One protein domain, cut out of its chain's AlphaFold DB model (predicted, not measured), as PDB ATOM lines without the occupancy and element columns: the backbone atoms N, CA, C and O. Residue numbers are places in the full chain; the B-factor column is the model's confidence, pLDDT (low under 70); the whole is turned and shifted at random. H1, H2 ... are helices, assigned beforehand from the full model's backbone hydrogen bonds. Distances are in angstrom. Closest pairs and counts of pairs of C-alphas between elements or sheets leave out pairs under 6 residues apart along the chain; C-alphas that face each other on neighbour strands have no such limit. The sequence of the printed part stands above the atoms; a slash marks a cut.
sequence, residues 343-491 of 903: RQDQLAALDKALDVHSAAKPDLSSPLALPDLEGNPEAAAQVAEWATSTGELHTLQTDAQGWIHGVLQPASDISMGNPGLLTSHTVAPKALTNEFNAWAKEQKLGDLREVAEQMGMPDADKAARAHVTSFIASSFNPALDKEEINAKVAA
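This is residues 343 to 491 of the 903 residues of an uncharacterized protein of Streptomyces canus (UniProt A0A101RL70). Picture an elongated body with one long helix, H2, running slantwise through it; H1 folds back over the later part of H2 as a helical hairpin, and the shorter helices H4 to H7 gather toward H2's first residues. In that gathering H6 packs among H4, H5 and H7, with H7 on the outside, while little H3 lies at the other end of the body, by the last residues of H2. The printed part has 149 residues with seven named helices, H1 to H7 in order, and no named strand; the class is all helix. The whole is compact, with a radius of gyration of the C-alphas of 16.3 A, and spans 53 by 30 by 23 A.

Find C-alpha 343 at (35.590, -33.867, -0.528); from there H1 runs over residues 343 to 358, 22.2 A long. Next look for C-alpha 377 at (50.339, -54.084, 25.965), where H2 begins; it runs to residue 404 and is 40.2 A long. H3 takes residues 411 to 417, and H4 takes residues 429 to 442, 20.4 A long. Then come H5, residues 445 to 454, H6, residues 465 to 473, and H7, residues 482 to 491, which ends at C-alpha 491 at (35.254, -34.681, 41.654).

Start with the hairpin of H1 and H2, which touch at a steep tilt of 38 degrees, opposite ways; their closest C-alphas, of Ala 353 and Leu 393, are 5.3 A apart. H3 is close to H2 but not clearly touching, its closest C-alphas being Ile 404 and Ala 411, 5.4 A apart. Move to residues 380 to 384 of H2, which alone touch H5: the closest C-alphas, of Ala 380 and Val 451, are 5.0 A apart. The hub is H6, touching four helices. It only just touches H2, with 3 pairs of C-alphas within 8 A, the closest Ala 387 and Ile 472 at 6.9 A. It touches H4 at Thr 433 and Ala 473, the closest C-alphas, 6.0 A apart, and H5 at Ala 452 and Ile 472, also the closest, 6.0 A apart. H6 and H7 form a second helical hairpin at a shallow tilt of 22 degrees, opposite ways, with the C-alphas of Phe 471 and Lys 482 closest at 6.0 A. H2 and H4 are near each other; H1 and H7 are among the pairs apart. In H3, H5, H6 and H7 every O i to N i+4 pair is within hydrogen-bond range; in H1 it is 11 of 12, in H2 22 of 24, in H4 8 of 10.

The C-alphas farthest apart, of Leu 408 and Lys 462, are 52.9 A apart. The printed part has no cut; look for long links from H1 to H2, residues 359 to 376, and from H3 to H4. The mean pLDDT of the printed part is 93.1, and no printed residue is under 70.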
ATOM      1  N   ARG A 343      36.586 -32.782  -0.460       95.31
ATOM      2  CA  ARG A 343      35.590 -33.867  -0.528       95.31
ATOM      3  C   ARG A 343      36.185 -35.193  -1.008       95.31
ATOM      4  O   ARG A 343      35.780 -36.233  -0.504       95.31
ATOM      5  N   GLN A 344      37.148 -35.171  -1.930       94.00
ATOM      6  CA  GLN A 344      37.896 -36.369  -2.340       94.00
ATOM      7  C   GLN A 344      38.783 -36.884  -1.198       94.00
ATOM      8  O   GLN A 344      38.747 -38.069  -0.870       94.00
ATOM      9  N   ASP A 345      39.509 -35.983  -0.532       94.62
ATOM     10  CA  ASP A 345      40.352 -36.311   0.621       94.62
ATOM     11  C   ASP A 345      39.511 -36.871   1.784       94.62
ATOM     12  O   ASP A 345      39.914 -37.833   2.437       94.62
ATOM     13  N   GLN A 346      38.307 -36.324   2.003       95.31
ATOM     14  CA  GLN A 346      37.336 -36.829   2.978       95.31
ATOM     15  C   GLN A 346      36.907 -38.272   2.676       95.31
ATOM     16  O   GLN A 346      36.820 -39.080   3.600       95.31
ATOM     17  N   LEU A 347      36.635 -38.603   1.410       94.75
ATOM     18  CA  LEU A 347      36.269 -39.960   0.998       94.75
ATOM     19  C   LEU A 347      37.426 -40.950   1.222       94.75
ATOM     20  O   LEU A 347      37.224 -42.006   1.817       94.75
ATOM     21  N   ALA A 348      38.653 -40.569   0.852       94.19
ATOM     22  CA  ALA A 348      39.842 -41.390   1.087       94.19
ATOM     23  C   ALA A 348      40.146 -41.588   2.589       94.19
ATOM     24  O   ALA A 348      40.530 -42.679   3.014       94.19
ATOM     25  N   ALA A 349      39.949 -40.552   3.412       95.12
ATOM     26  CA  ALA A 349      40.067 -40.650   4.867       95.12
ATOM     27  C   ALA A 349      38.986 -41.563   5.473       95.12
ATOM     28  O   ALA A 349      39.267 -42.318   6.402       95.12
ATOM     29  N   LEU A 350      37.770 -41.527   4.924       95.50
ATOM     30  CA  LEU A 350      36.634 -42.338   5.355       95.50
ATOM     31  C   LEU A 350      36.869 -43.834   5.107       95.50
ATOM     32  O   LEU A 350      36.630 -44.628   6.015       95.50
ATOM     33  N   ASP A 351      37.402 -44.222   3.949       94.12
ATOM     34  CA  ASP A 351      37.738 -45.630   3.693       94.12
ATOM     35  C   ASP A 351      38.932 -46.097   4.540       94.12
ATOM     36  O   ASP A 351      38.900 -47.187   5.111       94.12
ATOM     37  N   LYS A 352      39.940 -45.241   4.755       95.31
ATOM     38  CA  LYS A 352      41.041 -45.539   5.686       95.31
ATOM     39  C   LYS A 352      40.547 -45.738   7.128       95.31
ATOM     40  O   LYS A 352      41.045 -46.607   7.841       95.31
ATOM     41  N   ALA A 353      39.580 -44.938   7.578       96.12
ATOM     42  CA  ALA A 353      38.970 -45.095   8.897       96.12
ATOM     43  C   ALA A 353      38.079 -46.354   8.970       96.12
ATOM     44  O   ALA A 353      38.015 -47.003  10.020       96.12
ATOM     45  N   LEU A 354      37.450 -46.748   7.853       96.69
ATOM     46  CA  LEU A 354      36.740 -48.023   7.730       96.69
ATOM     47  C   LEU A 354      37.679 -49.225   7.877       96.69
ATOM     48  O   LEU A 354      37.303 -50.163   8.579       96.69
ATOM     49  N   ASP A 355      38.864 -49.219   7.261       95.56
ATOM     50  CA  ASP A 355      39.828 -50.327   7.377       95.56
ATOM     51  C   ASP A 355      40.164 -50.625   8.850       95.56
ATOM     52  O   ASP A 355      40.125 -51.779   9.287       95.56
ATOM     53  N   VAL A 356      40.406 -49.576   9.647       95.94
ATOM     54  CA  VAL A 356      40.659 -49.699  11.093       95.94
ATOM     55  C   VAL A 356      39.404 -50.176  11.833       95.94
ATOM     56  O   VAL A 356      39.485 -51.098  12.645       95.94
ATOM     57  N   HIS A 357      38.230 -49.599  11.552       96.06
ATOM     58  CA  HIS A 357      36.973 -50.006  12.196       96.06
ATOM     59  C   HIS A 357      36.641 -51.487  11.947       96.06
ATOM     60  O   HIS A 357      36.287 -52.224  12.878       96.06
ATOM     61  N   SER A 358      36.804 -51.924  10.696       95.75
ATOM     62  CA  SER A 358      36.443 -53.256  10.205       95.75
ATOM     63  C   SER A 358      37.302 -54.372  10.792       95.75
ATOM     64  O   SER A 358      36.848 -55.512  10.834       95.75
ATOM     65  N   ALA A 359      38.493 -54.057  11.314       94.12
ATOM     66  CA  ALA A 359      39.335 -55.021  12.021       94.12
ATOM     67  C   ALA A 359      38.646 -55.625  13.262       94.12
ATOM     68  O   ALA A 359      38.878 -56.792  13.573       94.12
ATOM     69  N   ALA A 360      37.776 -54.861  13.938       95.00
ATOM     70  CA  ALA A 360      37.001 -55.333  15.092       95.00
ATOM     71  C   ALA A 360      35.481 -55.382  14.853       95.00
ATOM     72  O   ALA A 360      34.772 -56.052  15.604       95.00
ATOM     73  N   LYS A 361      34.951 -54.693  13.834       95.44
ATOM     74  CA  LYS A 361      33.536 -54.781  13.440       95.44
ATOM     75  C   LYS A 361      33.388 -54.672  11.912       95.44
ATOM     76  O   LYS A 361      33.134 -53.580  11.413       95.44
ATOM     77  N   PRO A 362      33.544 -55.786  11.164       91.69
ATOM     78  CA  PRO A 362      33.552 -55.781   9.695       91.69
ATOM     79  C   PRO A 362      32.311 -55.147   9.056       91.69
ATOM     80  O   PRO A 362      32.407 -54.447   8.053       91.69
ATOM     81  N   ASP A 363      31.139 -55.378   9.644       91.88
ATOM     82  CA  ASP A 363      29.875 -54.773   9.237       91.88
ATOM     83  C   ASP A 363      28.926 -54.610  10.439       91.88
ATOM     84  O   ASP A 363      29.176 -55.089  11.549       91.88
ATOM     85  N   LEU A 364      27.802 -53.932  10.213       89.44
ATOM     86  CA  LEU A 364      26.774 -53.640  11.210       89.44
ATOM     87  C   LEU A 364      26.135 -54.901  11.828       89.44
ATOM     88  O   LEU A 364      25.656 -54.840  12.961       89.44
ATOM     89  N   SER A 365      26.121 -56.028  11.106       90.94
ATOM     90  CA  SER A 365      25.559 -57.310  11.561       90.94
ATOM     91  C   SER A 365      26.558 -58.174  12.340       90.94
ATOM     92  O   SER A 365      26.153 -59.001  13.159       90.94
ATOM     93  N   SER A 366      27.853 -57.955  12.117       93.62
ATOM     94  CA  SER A 366      28.948 -58.633  12.801       93.62
ATOM     95  C   SER A 366      29.056 -58.173  14.263       93.62
ATOM     96  O   SER A 366      28.955 -56.971  14.532       93.62
ATOM     97  N   PRO A 367      29.279 -59.080  15.233       93.12
ATOM     98  CA  PRO A 367      29.520 -58.692  16.620       93.12
ATOM     99  C   PRO A 367      30.869 -57.975  16.758       93.12
ATOM    100  O   PRO A 367      31.834 -58.344  16.092       93.12
ATOM    101  N   LEU A 368      30.951 -56.989  17.654       96.81
ATOM    102  CA  LEU A 368      32.221 -56.364  18.031       96.81
ATOM    103  C   LEU A 368      33.215 -57.395  18.606       96.81
ATOM    104  O   LEU A 368      32.929 -58.043  19.614       96.81
ATOM    105  N   ALA A 369      34.396 -57.488  17.998       95.31
ATOM    106  CA  ALA A 369      35.478 -58.402  18.349       95.31
ATOM    107  C   ALA A 369      36.799 -57.633  18.547       95.31
ATOM    108  O   ALA A 369      37.673 -57.622  17.684       95.31
ATOM    109  N   LEU A 370      36.933 -56.964  19.694       96.19
ATOM    110  CA  LEU A 370      38.173 -56.293  20.110       96.19
ATOM    111  C   LEU A 370      39.141 -57.287  20.784       96.19
ATOM    112  O   LEU A 370      38.672 -58.237  21.420       96.19
ATOM    113  N   PRO A 371      40.470 -57.078  20.683       94.25
ATOM    114  CA  PRO A 371      41.461 -57.964  21.292       94.25
ATOM    115  C   PRO A 371      41.317 -58.014  22.817       94.25
ATOM    116  O   PRO A 371      40.885 -57.048  23.445       94.25
ATOM    117  N   ASP A 372      41.696 -59.140  23.419       93.19
ATOM    118  CA  ASP A 372      41.797 -59.249  24.876       93.19
ATOM    119  C   ASP A 372      42.990 -58.421  25.380       93.19
ATOM    120  O   ASP A 372      44.080 -58.480  24.800       93.19
ATOM    121  N   LEU A 373      42.784 -57.640  26.441       92.75
ATOM    122  CA  LEU A 373      43.821 -56.789  27.022       92.75
ATOM    123  C   LEU A 373      44.747 -57.569  27.973       92.75
ATOM    124  O   LEU A 373      45.847 -57.102  28.281       92.75
ATOM    125  N   GLU A 374      44.340 -58.757  28.443       87.50
ATOM    126  CA  GLU A 374      45.107 -59.506  29.442       87.50
ATOM    127  C   GLU A 374      46.500 -59.922  28.928       87.50
ATOM    128  O   GLU A 374      46.668 -60.853  28.144       87.50
ATOM    129  N   GLY A 375      47.533 -59.255  29.451       72.69
ATOM    130  CA  GLY A 375      48.933 -59.590  29.186       72.69
ATOM    131  C   GLY A 375      49.469 -59.111  27.834       72.69
ATOM    132  O   GLY A 375      50.598 -59.463  27.494       72.69
ATOM    133  N   ASN A 376      48.706 -58.302  27.089       82.00
ATOM    134  CA  ASN A 376      49.116 -57.764  25.793       82.00
ATOM    135  C   ASN A 376      49.114 -56.217  25.785       82.00
ATOM    136  O   ASN A 376      48.067 -55.614  25.552       82.00
ATOM    137  N   PRO A 377      50.270 -55.549  25.982       75.12
ATOM    138  CA  PRO A 377      50.339 -54.084  25.965       75.12
ATOM    139  C   PRO A 377      50.039 -53.472  24.583       75.12
ATOM    140  O   PRO A 377      49.614 -52.322  24.503       75.12
ATOM    141  N   GLU A 378      50.194 -54.226  23.487       88.44
ATOM    142  CA  GLU A 378      49.821 -53.754  22.145       88.44
ATOM    143  C   GLU A 378      48.295 -53.716  21.956       88.44
ATOM    144  O   GLU A 378      47.789 -52.875  21.214       88.44
ATOM    145  N   ALA A 379      47.538 -54.563  22.668       92.38
ATOM    146  CA  ALA A 379      46.077 -54.581  22.585       92.38
ATOM    147  C   ALA A 379      45.447 -53.284  23.118       92.38
ATOM    148  O   ALA A 379      44.447 -52.821  22.569       92.38
ATOM    149  N   ALA A 380      46.045 -52.652  24.135       91.56
ATOM    150  CA  ALA A 380      45.560 -51.369  24.646       91.56
ATOM    151  C   ALA A 380      45.647 -50.261  23.578       91.56
ATOM    152  O   ALA A 380      44.676 -49.529  23.371       91.56
ATOM    153  N   ALA A 381      46.763 -50.214  22.840       92.88
ATOM    154  CA  ALA A 381      46.958 -49.289  21.727       92.88
ATOM    155  C   ALA A 381      46.000 -49.574  20.563       92.88
ATOM    156  O   ALA A 381      45.363 -48.649  20.065       92.88
ATOM    157  N   GLN A 382      45.814 -50.846  20.195       94.88
ATOM    158  CA  GLN A 382      44.866 -51.252  19.150       94.88
ATOM    159  C   GLN A 382      43.420 -50.844  19.481       94.88
ATOM    160  O   GLN A 382      42.699 -50.366  18.608       94.88
ATOM    161  N   VAL A 383      42.985 -50.976  20.742       96.38
ATOM    162  CA  VAL A 383      41.639 -50.545  21.167       96.38
ATOM    163  C   VAL A 383      41.514 -49.015  21.193       96.38
ATOM    164  O   VAL A 383      40.469 -48.491  20.807       96.38
ATOM    165  N   ALA A 384      42.556 -48.289  21.615       95.00
ATOM    166  CA  ALA A 384      42.569 -46.823  21.617       95.00
ATOM    167  C   ALA A 384      42.543 -46.234  20.191       95.00
ATOM    168  O   ALA A 384      41.783 -45.296  19.922       95.00
ATOM    169  N   GLU A 385      43.322 -46.814  19.272       95.88
ATOM    170  CA  GLU A 385      43.324 -46.488  17.842       95.88
ATOM    171  C   GLU A 385      41.954 -46.792  17.225       95.88
ATOM    172  O   GLU A 385      41.312 -45.882  16.700       95.88
ATOM    173  N   TRP A 386      41.434 -48.014  17.400       97.44
ATOM    174  CA  TRP A 386      40.115 -48.404  16.894       97.44
ATOM    175  C   TRP A 386      38.994 -47.480  17.378       97.44
ATOM    176  O   TRP A 386      38.157 -47.058  16.577       97.44
ATOM    177  N   ALA A 387      38.960 -47.140  18.669       97.06
ATOM    178  CA  ALA A 387      37.922 -46.274  19.222       97.06
ATOM    179  C   ALA A 387      37.988 -44.860  18.614       97.06
ATOM    180  O   ALA A 387      36.959 -44.296  18.236       97.06
ATOM    181  N   THR A 388      39.203 -44.330  18.445       95.44
ATOM    182  CA  THR A 388      39.449 -43.015  17.838       95.44
ATOM    183  C   THR A 388      39.055 -42.999  16.358       95.44
ATOM    184  O   THR A 388      38.226 -42.178  15.964       95.44
ATOM    185  N   SER A 389      39.549 -43.947  15.556       96.12
ATOM    186  CA  SER A 389      39.218 -44.054  14.127       96.12
ATOM    187  C   SER A 389      37.745 -44.383  13.877       96.12
ATOM    188  O   SER A 389      37.187 -43.955  12.875       96.12
ATOM    189  N   THR A 390      37.065 -45.072  14.798       97.50
ATOM    190  CA  THR A 390      35.611 -45.290  14.701       97.50
ATOM    191  C   THR A 390      34.816 -43.994  14.912       97.50
ATOM    192  O   THR A 390      33.783 -43.788  14.273       97.50
ATOM    193  N   GLY A 391      35.293 -43.103  15.785       95.62
ATOM    194  CA  GLY A 391      34.722 -41.764  15.955       95.62
ATOM    195  C   GLY A 391      34.956 -40.858  14.749       95.62
ATOM    196  O   GLY A 391      34.036 -40.172  14.293       95.62
ATOM    197  N   GLU A 392      36.166 -40.916  14.192       96.06
ATOM    198  CA  GLU A 392      36.527 -40.254  12.938       96.06
ATOM    199  C   GLU A 392      35.646 -40.756  11.782       96.06
ATOM    200  O   GLU A 392      34.992 -39.946  11.130       96.06
ATOM    201  N   LEU A 393      35.501 -42.077  11.610       97.25
ATOM    202  CA  LEU A 393      34.615 -42.694  10.615       97.25
ATOM    203  C   LEU A 393      33.168 -42.205  10.749       97.25
ATOM    204  O   LEU A 393      32.562 -41.822   9.753       97.25
ATOM    205  N   HIS A 394      32.609 -42.173  11.963       96.00
ATOM    206  CA  HIS A 394      31.240 -41.693  12.181       96.00
ATOM    207  C   HIS A 394      31.065 -40.210  11.810       96.00
ATOM    208  O   HIS A 394      30.048 -39.829  11.217       96.00
ATOM    209  N   THR A 395      32.061 -39.379  12.128       95.44
ATOM    210  CA  THR A 395      32.079 -37.955  11.763       95.44
ATOM    211  C   THR A 395      32.164 -37.794  10.246       95.44
ATOM    212  O   THR A 395      31.296 -37.159   9.651       95.44
ATOM    213  N   LEU A 396      33.125 -38.463   9.601       96.06
ATOM    214  CA  LEU A 396      33.312 -38.426   8.150       96.06
ATOM    215  C   LEU A 396      32.071 -38.932   7.398       96.06
ATOM    216  O   LEU A 396      31.660 -38.298   6.427       96.06
ATOM    217  N   GLN A 397      31.435 -40.013   7.873       95.44
ATOM    218  CA  GLN A 397      30.156 -40.516   7.355       95.44
ATOM    219  C   GLN A 397      29.065 -39.443   7.449       95.44
ATOM    220  O   GLN A 397      28.378 -39.173   6.465       95.44
ATOM    221  N   THR A 398      28.911 -38.805   8.611       93.19
ATOM    222  CA  THR A 398      27.879 -37.780   8.843       93.19
ATOM    223  C   THR A 398      28.087 -36.552   7.953       93.19
ATOM    224  O   THR A 398      27.145 -36.091   7.302       93.19
ATOM    225  N   ASP A 399      29.322 -36.064   7.857       93.25
ATOM    226  CA  ASP A 399      29.671 -34.901   7.044       93.25
ATOM    227  C   ASP A 399      29.515 -35.184   5.540       93.25
ATOM    228  O   ASP A 399      29.024 -34.333   4.792       93.25
ATOM    229  N   ALA A 400      29.871 -36.393   5.086       94.38
ATOM    230  CA  ALA A 400      29.710 -36.817   3.696       94.38
ATOM    231  C   ALA A 400      28.229 -36.916   3.294       94.38
ATOM    232  O   ALA A 400      27.830 -36.403   2.243       94.38
ATOM    233  N   GLN A 401      27.380 -37.475   4.161       90.44
ATOM    234  CA  GLN A 401      25.923 -37.516   3.963       90.44
ATOM    235  C   GLN A 401      25.311 -36.109   3.779       90.44
ATOM    236  O   GLN A 401      24.337 -35.945   3.041       90.44
ATOM    237  N   GLY A 402      25.930 -35.063   4.345       89.12
ATOM    238  CA  GLY A 402      25.560 -33.657   4.129       89.12
ATOM    239  C   GLY A 402      25.800 -33.114   2.706       89.12
ATOM    240  O   GLY A 402      25.336 -32.010   2.366       89.12
ATOM    241  N   TRP A 403      26.509 -33.846   1.837       92.81
ATOM    242  CA  TRP A 403      26.761 -33.411   0.461       92.81
ATOM    243  C   TRP A 403      26.570 -34.454  -0.646       92.81
ATOM    244  O   TRP A 403      26.153 -34.023  -1.721       92.81
ATOM    245  N   ILE A 404      26.769 -35.760  -0.424       93.31
ATOM    246  CA  ILE A 404      26.713 -36.778  -1.504       93.31
ATOM    247  C   ILE A 404      25.367 -36.838  -2.246       93.31
ATOM    248  O   ILE A 404      25.321 -37.147  -3.429       93.31
ATOM    249  N   HIS A 405      24.259 -36.488  -1.588       90.06
ATOM    250  CA  HIS A 405      22.931 -36.442  -2.215       90.06
ATOM    251  C   HIS A 405      22.661 -35.169  -3.035       90.06
ATOM    252  O   HIS A 405      21.589 -35.034  -3.623       90.06
ATOM    253  N   GLY A 406      23.597 -34.217  -3.042       88.56
ATOM    254  CA  GLY A 406      23.454 -32.921  -3.701       88.56
ATOM    255  C   GLY A 406      24.498 -32.628  -4.775       88.56
ATOM    256  O   GLY A 406      24.512 -31.495  -5.245       88.56
ATOM    257  N   VAL A 407      25.370 -33.578  -5.125       91.81
ATOM    258  CA  VAL A 407      26.375 -33.449  -6.200       91.81
ATOM    259  C   VAL A 407      25.893 -34.093  -7.505       91.81
ATOM    260  O   VAL A 407      24.809 -34.673  -7.546       91.81
ATOM    261  N   LEU A 408      26.660 -33.943  -8.590       86.31
ATOM    262  CA  LEU A 408      26.281 -34.465  -9.909       86.31
ATOM    263  C   LEU A 408      26.323 -35.997  -9.987       86.31
ATOM    264  O   LEU A 408      25.451 -36.601 -10.612       86.31
ATOM    265  N   GLN A 409      27.329 -36.622  -9.368       85.75
ATOM    266  CA  GLN A 409      27.463 -38.075  -9.354       85.75
ATOM    267  C   GLN A 409      26.404 -38.705  -8.429       85.75
ATOM    268  O   GLN A 409      26.219 -38.226  -7.308       85.75
ATOM    269  N   PRO A 410      25.710 -39.785  -8.843       87.12
ATOM    270  CA  PRO A 410      24.748 -40.462  -7.983       87.12
ATOM    271  C   PRO A 410      25.390 -40.950  -6.681       87.12
ATOM    272  O   PRO A 410      26.441 -41.589  -6.699       87.12
ATOM    273  N   ALA A 411      24.720 -40.720  -5.549       88.25
ATOM    274  CA  ALA A 411      25.207 -41.161  -4.241       88.25
ATOM    275  C   ALA A 411      25.451 -42.684  -4.172       88.25
ATOM    276  O   ALA A 411      26.352 -43.115  -3.465       88.25
ATOM    277  N   SER A 412      24.711 -43.492  -4.947       87.88
ATOM    278  CA  SER A 412      24.974 -44.931  -5.113       87.88
ATOM    279  C   SER A 412      26.377 -45.215  -5.637       87.88
ATOM    280  O   SER A 412      27.039 -46.131  -5.161       87.88
ATOM    281  N   ASP A 413      26.832 -44.427  -6.603       89.31
ATOM    282  CA  ASP A 413      28.071 -44.660  -7.334       89.31
ATOM    283  C   ASP A 413      29.257 -44.173  -6.499       89.31
ATOM    284  O   ASP A 413      30.290 -44.838  -6.446       89.31
ATOM    285  N   ILE A 414      29.065 -43.074  -5.758       90.75
ATOM    286  CA  ILE A 414      29.998 -42.619  -4.721       90.75
ATOM    287  C   ILE A 414      30.128 -43.692  -3.626       90.75
ATOM    288  O   ILE A 414      31.244 -44.072  -3.288       90.75
ATOM    289  N   SER A 415      29.021 -44.242  -3.111       90.62
ATOM    290  CA  SER A 415      29.056 -45.297  -2.083       90.62
ATOM    291  C   SER A 415      29.622 -46.634  -2.576       90.62
ATOM    292  O   SER A 415      30.205 -47.366  -1.786       90.62
ATOM    293  N   MET A 416      29.469 -46.976  -3.861       89.81
ATOM    294  CA  MET A 416      30.126 -48.154  -4.450       89.81
ATOM    295  C   MET A 416      31.635 -47.954  -4.617       89.81
ATOM    296  O   MET A 416      32.386 -48.918  -4.499       89.81
ATOM    297  N   GLY A 417      32.073 -46.722  -4.898       90.56
ATOM    298  CA  GLY A 417      33.490 -46.368  -4.965       90.56
ATOM    299  C   GLY A 417      34.164 -46.239  -3.597       90.56
ATOM    300  O   GLY A 417      35.375 -46.410  -3.532       90.56
ATOM    301  N   ASN A 418      33.393 -45.962  -2.536       94.25
ATOM    302  CA  ASN A 418      33.898 -45.677  -1.191       94.25
ATOM    303  C   ASN A 418      33.101 -46.478  -0.135       94.25
ATOM    304  O   ASN A 418      32.064 -45.995   0.353       94.25
ATOM    305  N   PRO A 419      33.513 -47.725   0.181       91.44
ATOM    306  CA  PRO A 419      32.754 -48.654   1.022       91.44
ATOM    307  C   PRO A 419      32.340 -48.114   2.397       91.44
ATOM    308  O   PRO A 419      31.297 -48.526   2.912       91.44
ATOM    309  N   GLY A 420      33.078 -47.159   2.977       91.81
ATOM    310  CA  GLY A 420      32.718 -46.528   4.253       91.81
ATOM    311  C   GLY A 420      31.385 -45.767   4.236       91.81
ATOM    312  O   GLY A 420      30.860 -45.454   5.302       91.81
ATOM    313  N   LEU A 421      30.799 -45.497   3.063       94.12
ATOM    314  CA  LEU A 421      29.467 -44.892   2.921       94.12
ATOM    315  C   LEU A 421      28.322 -45.907   2.781       94.12
ATOM    316  O   LEU A 421      27.156 -45.502   2.764       94.12
ATOM    317  N   LEU A 422      28.605 -47.207   2.664       92.38
ATOM    318  CA  LEU A 422      27.557 -48.220   2.553       92.38
ATOM    319  C   LEU A 422      26.801 -48.367   3.881       92.38
ATOM    320  O   LEU A 422      27.373 -48.342   4.972       92.38
ATOM    321  N   THR A 423      25.492 -48.612   3.794       89.88
ATOM    322  CA  THR A 423      24.627 -48.806   4.973       89.88
ATOM    323  C   THR A 423      25.064 -49.998   5.840       89.88
ATOM    324  O   THR A 423      24.828 -50.004   7.045       89.88
ATOM    325  N   SER A 424      25.748 -50.986   5.252       91.88
ATOM    326  CA  SER A 424      26.363 -52.119   5.958       91.88
ATOM    327  C   SER A 424      27.523 -51.727   6.877       91.88
ATOM    328  O   SER A 424      27.776 -52.449   7.834       91.88
ATOM    329  N   HIS A 425      28.198 -50.603   6.627       93.38
ATOM    330  CA  HIS A 425      29.368 -50.138   7.386       93.38
ATOM    331  C   HIS A 425      29.100 -48.837   8.164       93.38
ATOM    332  O   HIS A 425      30.014 -48.218   8.707       93.38
ATOM    333  N   THR A 426      27.839 -48.401   8.239       93.62
ATOM    334  CA  THR A 426      27.452 -47.200   8.991       93.62
ATOM    335  C   THR A 426      27.671 -47.404  10.490       93.62
ATOM    336  O   THR A 426      27.075 -48.297  11.097       93.62
ATOM    337  N   VAL A 427      28.476 -46.539  11.114       95.44
ATOM    338  CA  VAL A 427      28.666 -46.556  12.568       95.44
ATOM    339  C   VAL A 427      27.353 -46.151  13.238       95.44
ATOM    340  O   VAL A 427      26.795 -45.093  12.954       95.44
ATOM    341  N   ALA A 428      26.863 -46.993  14.150       95.31
ATOM    342  CA  ALA A 428      25.639 -46.765  14.916       95.31
ATOM    343  C   ALA A 428      25.982 -46.518  16.402       95.31
ATOM    344  O   ALA A 428      25.955 -47.466  17.197       95.31
ATOM    345  N   PRO A 429      26.280 -45.270  16.825       95.88
ATOM    346  CA  PRO A 429      26.952 -44.985  18.098       95.88
ATOM    347  C   PRO A 429      26.325 -45.617  19.337       95.88
ATOM    348  O   PRO A 429      27.018 -46.153  20.201       95.88
ATOM    349  N   LYS A 430      24.990 -45.590  19.425       94.44
ATOM    350  CA  LYS A 430      24.241 -46.136  20.563       94.44
ATOM    351  C   LYS A 430      24.274 -47.666  20.610       94.44
ATOM    352  O   LYS A 430      24.350 -48.224  21.702       94.44
ATOM    353  N   ALA A 431      24.211 -48.337  19.458       95.00
ATOM    354  CA  ALA A 431      24.324 -49.793  19.383       95.00
ATOM    355  C   ALA A 431      25.758 -50.222  19.716       95.00
ATOM    356  O   ALA A 431      25.962 -51.022  20.628       95.00
ATOM    357  N   LEU A 432      26.741 -49.569  19.091       97.06
ATOM    358  CA  LEU A 432      28.156 -49.837  19.320       97.06
ATOM    359  C   LEU A 432      28.581 -49.576  20.772       97.06
ATOM    360  O   LEU A 432      29.328 -50.360  21.344       97.06
ATOM    361  N   THR A 433      28.042 -48.538  21.418       97.75
ATOM    362  CA  THR A 433      28.258 -48.288  22.856       97.75
ATOM    363  C   THR A 433      27.753 -49.446  23.721       97.75
ATOM    364  O   THR A 433      28.355 -49.741  24.752       97.75
ATOM    365  N   ASN A 434      26.667 -50.125  23.339       96.69
ATOM    366  CA  ASN A 434      26.169 -51.285  24.085       96.69
ATOM    367  C   ASN A 434      27.063 -52.516  23.880       96.69
ATOM    368  O   ASN A 434      27.354 -53.203  24.857       96.69
ATOM    369  N   GLU A 435      27.522 -52.760  22.649       97.31
ATOM    370  CA  GLU A 435      28.474 -53.834  22.318       97.31
ATOM    371  C   GLU A 435      29.821 -53.621  23.027       97.31
ATOM    372  O   GLU A 435      30.300 -54.507  23.736       97.31
ATOM    373  N   PHE A 436      30.378 -52.409  22.955       97.94
ATOM    374  CA  PHE A 436      31.599 -52.027  23.663       97.94
ATOM    375  C   PHE A 436      31.454 -52.186  25.182       97.94
ATOM    376  O   PHE A 436      32.326 -52.757  25.829       97.94
ATOM    377  N   ASN A 437      30.327 -51.765  25.772       97.25
ATOM    378  CA  ASN A 437      30.053 -51.983  27.197       97.25
ATOM    379  C   ASN A 437      29.761 -53.454  27.561       97.25
ATOM    380  O   ASN A 437      29.673 -53.763  28.752       97.25
ATOM    381  N   ALA A 438      29.552 -54.353  26.595       96.75
ATOM    382  CA  ALA A 438      29.507 -55.792  26.840       96.75
ATOM    383  C   ALA A 438      30.935 -56.350  26.908       96.75
ATOM    384  O   ALA A 438      31.330 -56.818  27.974       96.75
ATOM    385  N   TRP A 439      31.730 -56.161  25.847       97.31
ATOM    386  CA  TRP A 439      33.152 -56.538  25.796       97.31
ATOM    387  C   TRP A 439      33.948 -55.965  26.984       97.31
ATOM    388  O   TRP A 439      34.600 -56.691  27.732       97.31
ATOM    389  N   ALA A 440      33.797 -54.669  27.270       96.81
ATOM    390  CA  ALA A 440      34.521 -53.989  28.344       96.81
ATOM    391  C   ALA A 440      34.114 -54.431  29.765       96.81
ATOM    392  O   ALA A 440      34.683 -53.930  30.734       96.81
ATOM    393  N   LYS A 441      33.133 -55.327  29.955       96.19
ATOM    394  CA  LYS A 441      32.880 -55.960  31.268       96.19
ATOM    395  C   LYS A 441      33.798 -57.146  31.528       96.19
ATOM    396  O   LYS A 441      34.079 -57.419  32.693       96.19
ATOM    397  N   GLU A 442      34.245 -57.814  30.472       95.12
ATOM    398  CA  GLU A 442      35.093 -59.009  30.524       95.12
ATOM    399  C   GLU A 442      36.557 -58.621  30.793       95.12
ATOM    400  O   GLU A 442      37.275 -59.323  31.498       95.12
ATOM    401  N   GLN A 443      36.949 -57.423  30.353       96.19
ATOM    402  CA  GLN A 443      38.282 -56.840  30.526       96.19
ATOM    403  C   GLN A 443      38.604 -56.424  31.973       96.19
ATOM    404  O   GLN A 443      37.721 -56.013  32.744       96.19
ATOM    405  N   LYS A 444      39.884 -56.432  32.366       95.06
ATOM    406  CA  LYS A 444      40.320 -55.923  33.681       95.06
ATOM    407  C   LYS A 444      40.256 -54.393  33.732       95.06
ATOM    408  O   LYS A 444      40.399 -53.695  32.734       95.06
ATOM    409  N   LEU A 445      40.032 -53.846  34.931       94.69
ATOM    410  CA  LEU A 445      39.919 -52.391  35.109       94.69
ATOM    411  C   LEU A 445      41.268 -51.660  34.999       94.69
ATOM    412  O   LEU A 445      41.263 -50.479  34.682       94.69
ATOM    413  N   GLY A 446      42.398 -52.318  35.279       93.06
ATOM    414  CA  GLY A 446      43.721 -51.717  35.063       93.06
ATOM    415  C   GLY A 446      43.928 -51.408  33.583       93.06
ATOM    416  O   GLY A 446      44.095 -50.256  33.205       93.06
ATOM    417  N   ASP A 447      43.762 -52.433  32.764       94.62
ATOM    418  CA  ASP A 447      44.044 -52.420  31.334       94.62
ATOM    419  C   ASP A 447      43.087 -51.461  30.583       94.62
ATOM    420  O   ASP A 447      43.508 -50.674  29.740       94.62
ATOM    421  N   LEU A 448      41.805 -51.389  30.975       95.81
ATOM    422  CA  LEU A 448      40.882 -50.366  30.452       95.81
ATOM    423  C   LEU A 448      41.290 -48.924  30.798       95.81
ATOM    424  O   LEU A 448      40.949 -48.000  30.060       95.81
ATOM    425  N   ARG A 449      41.964 -48.698  31.933       95.56
ATOM    426  CA  ARG A 449      42.468 -47.360  32.281       95.56
ATOM    427  C   ARG A 449      43.684 -46.999  31.448       95.56
ATOM    428  O   ARG A 449      43.796 -45.834  31.105       95.56
ATOM    429  N   GLU A 450      44.519 -47.970  31.091       93.94
ATOM    430  CA  GLU A 450      45.631 -47.771  30.157       93.94
ATOM    431  C   GLU A 450      45.113 -47.334  28.777       93.94
ATOM    432  O   GLU A 450      45.565 -46.315  28.259       93.94
ATOM    433  N   VAL A 451      44.072 -47.991  28.243       95.62
ATOM    434  CA  VAL A 451      43.376 -47.542  27.015       95.62
ATOM    435  C   VAL A 451      42.897 -46.090  27.149       95.62
ATOM    436  O   VAL A 451      43.150 -45.257  26.280       95.62
ATOM    437  N   ALA A 452      42.218 -45.747  28.248       95.38
ATOM    438  CA  ALA A 452      41.707 -44.391  28.441       95.38
ATOM    439  C   ALA A 452      42.819 -43.346  28.663       95.38
ATOM    440  O   ALA A 452      42.681 -42.211  28.207       95.38
ATOM    441  N   GLU A 453      43.921 -43.709  29.321       93.88
ATOM    442  CA  GLU A 453      45.111 -42.872  29.511       93.88
ATOM    443  C   GLU A 453      45.787 -42.563  28.170       93.88
ATOM    444  O   GLU A 453      46.054 -41.395  27.884       93.88
ATOM    445  N   GLN A 454      45.944 -43.564  27.295       93.31
ATOM    446  CA  GLN A 454      46.419 -43.375  25.918       93.31
ATOM    447  C   GLN A 454      45.488 -42.451  25.105       93.31
ATOM    448  O   GLN A 454      45.957 -41.639  24.312       93.31
ATOM    449  N   MET A 455      44.174 -42.488  25.365       93.88
ATOM    450  CA  MET A 455      43.174 -41.564  24.796       93.88
ATOM    451  C   MET A 455      43.073 -40.198  25.525       93.88
ATOM    452  O   MET A 455      42.144 -39.412  25.270       93.88
ATOM    453  N   GLY A 456      44.009 -39.903  26.435       94.69
ATOM    454  CA  GLY A 456      44.153 -38.617  27.123       94.69
ATOM    455  C   GLY A 456      43.244 -38.406  28.339       94.69
ATOM    456  O   GLY A 456      42.891 -37.263  28.636       94.69
ATOM    457  N   MET A 457      42.811 -39.466  29.030       93.38
ATOM    458  CA  MET A 457      41.968 -39.350  30.228       93.38
ATOM    459  C   MET A 457      42.766 -38.858  31.453       93.38
ATOM    460  O   MET A 457      43.671 -39.559  31.911       93.38
ATOM    461  N   PRO A 458      42.420 -37.706  32.062       89.44
ATOM    462  CA  PRO A 458      43.043 -37.264  33.307       89.44
ATOM    463  C   PRO A 458      42.630 -38.160  34.487       89.44
ATOM    464  O   PRO A 458      41.472 -38.564  34.597       89.44
ATOM    465  N   ASP A 459      43.570 -38.438  35.399       90.25
ATOM    466  CA  ASP A 459      43.355 -39.284  36.590       90.25
ATOM    467  C   ASP A 459      42.757 -40.684  36.267       90.25
ATOM    468  O   ASP A 459      41.990 -41.249  37.059       90.25
ATOM    469  N   ALA A 460      43.112 -41.265  35.110       90.56
ATOM    470  CA  ALA A 460      42.655 -42.589  34.667       90.56
ATOM    471  C   ALA A 460      42.882 -43.680  35.736       90.56
ATOM    472  O   ALA A 460      41.969 -44.447  36.056       90.56
ATOM    473  N   ASP A 461      44.048 -43.674  36.390       89.81
ATOM    474  CA  ASP A 461      44.425 -44.545  37.516       89.81
ATOM    475  C   ASP A 461      43.404 -44.553  38.677       89.81
ATOM    476  O   ASP A 461      43.241 -45.558  39.384       89.81
ATOM    477  N   LYS A 462      42.672 -43.449  38.865       88.50
ATOM    478  CA  LYS A 462      41.678 -43.246  39.933       88.50
ATOM    479  C   LYS A 462      40.238 -43.446  39.456       88.50
ATOM    480  O   LYS A 462      39.359 -43.669  40.298       88.50
ATOM    481  N   ALA A 463      39.987 -43.400  38.148       92.12
ATOM    482  CA  ALA A 463      38.657 -43.471  37.552       92.12
ATOM    483  C   ALA A 463      37.957 -44.824  37.805       92.12
ATOM    484  O   ALA A 463      38.579 -45.889  37.826       92.12
ATOM    485  N   ALA A 464      36.639 -44.798  38.023       94.62
ATOM    486  CA  ALA A 464      35.820 -46.007  38.153       94.62
ATOM    487  C   ALA A 464      35.471 -46.580  36.769       94.62
ATOM    488  O   ALA A 464      35.363 -45.809  35.817       94.62
ATOM    489  N   ARG A 465      35.215 -47.899  36.663       95.44
ATOM    490  CA  ARG A 465      34.941 -48.584  35.376       95.44
ATOM    491  C   ARG A 465      33.935 -47.832  34.503       95.44
ATOM    492  O   ARG A 465      34.225 -47.604  33.342       95.44
ATOM    493  N   ALA A 466      32.812 -47.390  35.073       93.62
ATOM    494  CA  ALA A 466      31.785 -46.655  34.335       93.62
ATOM    495  C   ALA A 466      32.294 -45.338  33.715       93.62
ATOM    496  O   ALA A 466      31.915 -45.010  32.601       93.62
ATOM    497  N   HIS A 467      33.171 -44.594  34.398       95.06
ATOM    498  CA  HIS A 467      33.752 -43.372  33.833       95.06
ATOM    499  C   HIS A 467      34.753 -43.696  32.720       95.06
ATOM    500  O   HIS A 467      34.755 -43.023  31.699       95.06
ATOM    501  N   VAL A 468      35.566 -44.741  32.905       96.44
ATOM    502  CA  VAL A 468      36.554 -45.209  31.918       96.44
ATOM    503  C   VAL A 468      35.857 -45.684  30.638       96.44
ATOM    504  O   VAL A 468      36.189 -45.222  29.551       96.44
ATOM    505  N   THR A 469      34.835 -46.540  30.751       97.00
ATOM    506  CA  THR A 469      34.110 -47.044  29.575       97.00
ATOM    507  C   THR A 469      33.276 -45.960  28.897       97.00
ATOM    508  O   THR A 469      33.231 -45.930  27.671       97.00
ATOM    509  N   SER A 470      32.673 -45.026  29.647       95.94
ATOM    510  CA  SER A 470      32.013 -43.856  29.049       95.94
ATOM    511  C   SER A 470      32.997 -42.898  28.372       95.94
ATOM    512  O   SER A 470      32.653 -42.347  27.332       95.94
ATOM    513  N   PHE A 471      34.208 -42.708  28.910       97.00
ATOM    514  CA  PHE A 471      35.235 -41.863  28.294       97.00
ATOM    515  C   PHE A 471      35.712 -42.449  26.962       97.00
ATOM    516  O   PHE A 471      35.716 -41.740  25.958       97.00
ATOM    517  N   ILE A 472      36.036 -43.746  26.923       97.00
ATOM    518  CA  ILE A 472      36.416 -44.422  25.673       97.00
ATOM    519  C   ILE A 472      35.250 -44.355  24.678       97.00
ATOM    520  O   ILE A 472      35.438 -43.913  23.548       97.00
ATOM    521  N   ALA A 473      34.023 -44.673  25.108       97.38
ATOM    522  CA  ALA A 473      32.847 -44.610  24.240       97.38
ATOM    523  C   ALA A 473      32.502 -43.191  23.747       97.38
ATOM    524  O   ALA A 473      31.904 -43.064  22.684       97.38
ATOM    525  N   SER A 474      32.897 -42.124  24.455       95.75
ATOM    526  CA  SER A 474      32.689 -40.739  23.991       95.75
ATOM    527  C   SER A 474      33.496 -40.373  22.740       95.75
ATOM    528  O   SER A 474      33.160 -39.399  22.077       95.75
ATOM    529  N   SER A 475      34.509 -41.168  22.366       94.69
ATOM    530  CA  SER A 475      35.214 -40.993  21.086       94.69
ATOM    531  C   SER A 475      34.315 -41.264  19.875       94.69
ATOM    532  O   SER A 475      34.379 -40.523  18.901       94.69
ATOM    533  N   PHE A 476      33.436 -42.270  19.955       95.50
ATOM    534  CA  PHE A 476      32.542 -42.687  18.867       95.50
ATOM    535  C   PHE A 476      31.049 -42.489  19.166       95.50
ATOM    536  O   PHE A 476      30.200 -42.885  18.366       95.50
ATOM    537  N   ASN A 477      30.699 -41.890  20.309       96.94
ATOM    538  CA  ASN A 477      29.321 -41.589  20.678       96.94
ATOM    539  C   ASN A 477      29.144 -40.130  21.127       96.94
ATOM    540  O   ASN A 477      29.362 -39.830  22.303       96.94
ATOM    541  N   PRO A 478      28.659 -39.238  20.237       92.50
ATOM    542  CA  PRO A 478      28.517 -37.811  20.531       92.50
ATOM    543  C   PRO A 478      27.436 -37.492  21.579       92.50
ATOM    544  O   PRO A 478      27.324 -36.351  22.012       92.50
ATOM    545  N   ALA A 479      26.642 -38.477  22.020       93.81
ATOM    546  CA  ALA A 479      25.719 -38.313  23.146       93.81
ATOM    547  C   ALA A 479      26.404 -38.436  24.528       93.81
ATOM    548  O   ALA A 479      25.724 -38.334  25.550       93.81
ATOM    549  N   LEU A 480      27.717 -38.698  24.577       91.75
ATOM    550  CA  LEU A 480      28.512 -38.779  25.803       91.75
ATOM    551  C   LEU A 480      29.479 -37.592  25.880       91.75
ATOM    552  O   LEU A 480      30.399 -37.477  25.078       91.75
ATOM    553  N   ASP A 481      29.293 -36.728  26.875       90.56
ATOM    554  CA  ASP A 481      30.128 -35.543  27.074       90.56
ATOM    555  C   ASP A 481      31.461 -35.906  27.762       90.56
ATOM    556  O   ASP A 481      31.507 -36.269  28.944       90.56
ATOM    557  N   LYS A 482      32.564 -35.800  27.007       90.12
ATOM    558  CA  LYS A 482      33.930 -36.098  27.466       90.12
ATOM    559  C   LYS A 482      34.387 -35.161  28.596       90.12
ATOM    560  O   LYS A 482      35.110 -35.602  29.494       90.12
ATOM    561  N   GLU A 483      33.949 -33.901  28.606       88.62
ATOM    562  CA  GLU A 483      34.266 -32.938  29.668       88.62
ATOM    563  C   GLU A 483      33.459 -33.219  30.939       88.62
ATOM    564  O   GLU A 483      34.024 -33.234  32.036       88.62
ATOM    565  N   GLU A 484      32.166 -33.529  30.815       88.94
ATOM    566  CA  GLU A 484      31.315 -33.883  31.957       88.94
ATOM    567  C   GLU A 484      31.806 -35.172  32.646       88.94
ATOM    568  O   GLU A 484      31.815 -35.272  33.879       88.94
ATOM    569  N   ILE A 485      32.275 -36.154  31.866       90.94
ATOM    570  CA  ILE A 485      32.908 -37.379  32.381       90.94
ATOM    571  C   ILE A 485      34.203 -37.042  33.134       90.94
ATOM    572  O   ILE A 485      34.377 -37.488  34.274       90.94
ATOM    573  N   ASN A 486      35.076 -36.209  32.562       90.56
ATOM    574  CA  ASN A 486      36.309 -35.763  33.221       90.56
ATOM    575  C   ASN A 486      36.029 -34.989  34.521       90.56
ATOM    576  O   ASN A 486      36.676 -35.235  35.542       90.56
ATOM    577  N   ALA A 487      35.018 -34.117  34.538       86.94
ATOM    578  CA  ALA A 487      34.601 -33.389  35.734       86.94
ATOM    579  C   ALA A 487      34.111 -34.337  36.847       86.94
ATOM    580  O   ALA A 487      34.476 -34.172  38.018       86.94
ATOM    581  N   LYS A 488      33.346 -35.383  36.498       88.50
ATOM    582  CA  LYS A 488      32.911 -36.438  37.437       88.50
ATOM    583  C   LYS A 488      34.095 -37.236  37.997       88.50
ATOM    584  O   LYS A 488      34.092 -37.579  39.183       88.50
ATOM    585  N   VAL A 489      35.121 -37.504  37.185       88.56
ATOM    586  CA  VAL A 489      36.362 -38.182  37.606       88.56
ATOM    587  C   VAL A 489      37.164 -37.310  38.571       88.56
ATOM    588  O   VAL A 489      37.471 -37.767  39.673       88.56
ATOM    589  N   ALA A 490      37.406 -36.042  38.228       85.19
ATOM    590  CA  ALA A 490      38.106 -35.088  39.087       85.19
ATOM    591  C   ALA A 490      37.389 -34.895  40.438       85.19
ATOM    592  O   ALA A 490      38.018 -34.941  41.499       85.19
ATOM    593  N   ALA A 491      36.055 -34.775  40.433       83.69
ATOM    594  CA  ALA A 491      35.254 -34.681  41.654       83.69
ATOM    595  C   ALA A 491      35.334 -35.954  42.523       83.69
ATOM    596  O   ALA A 491      35.381 -35.866  43.754       83.69
TER     597      ALA A 491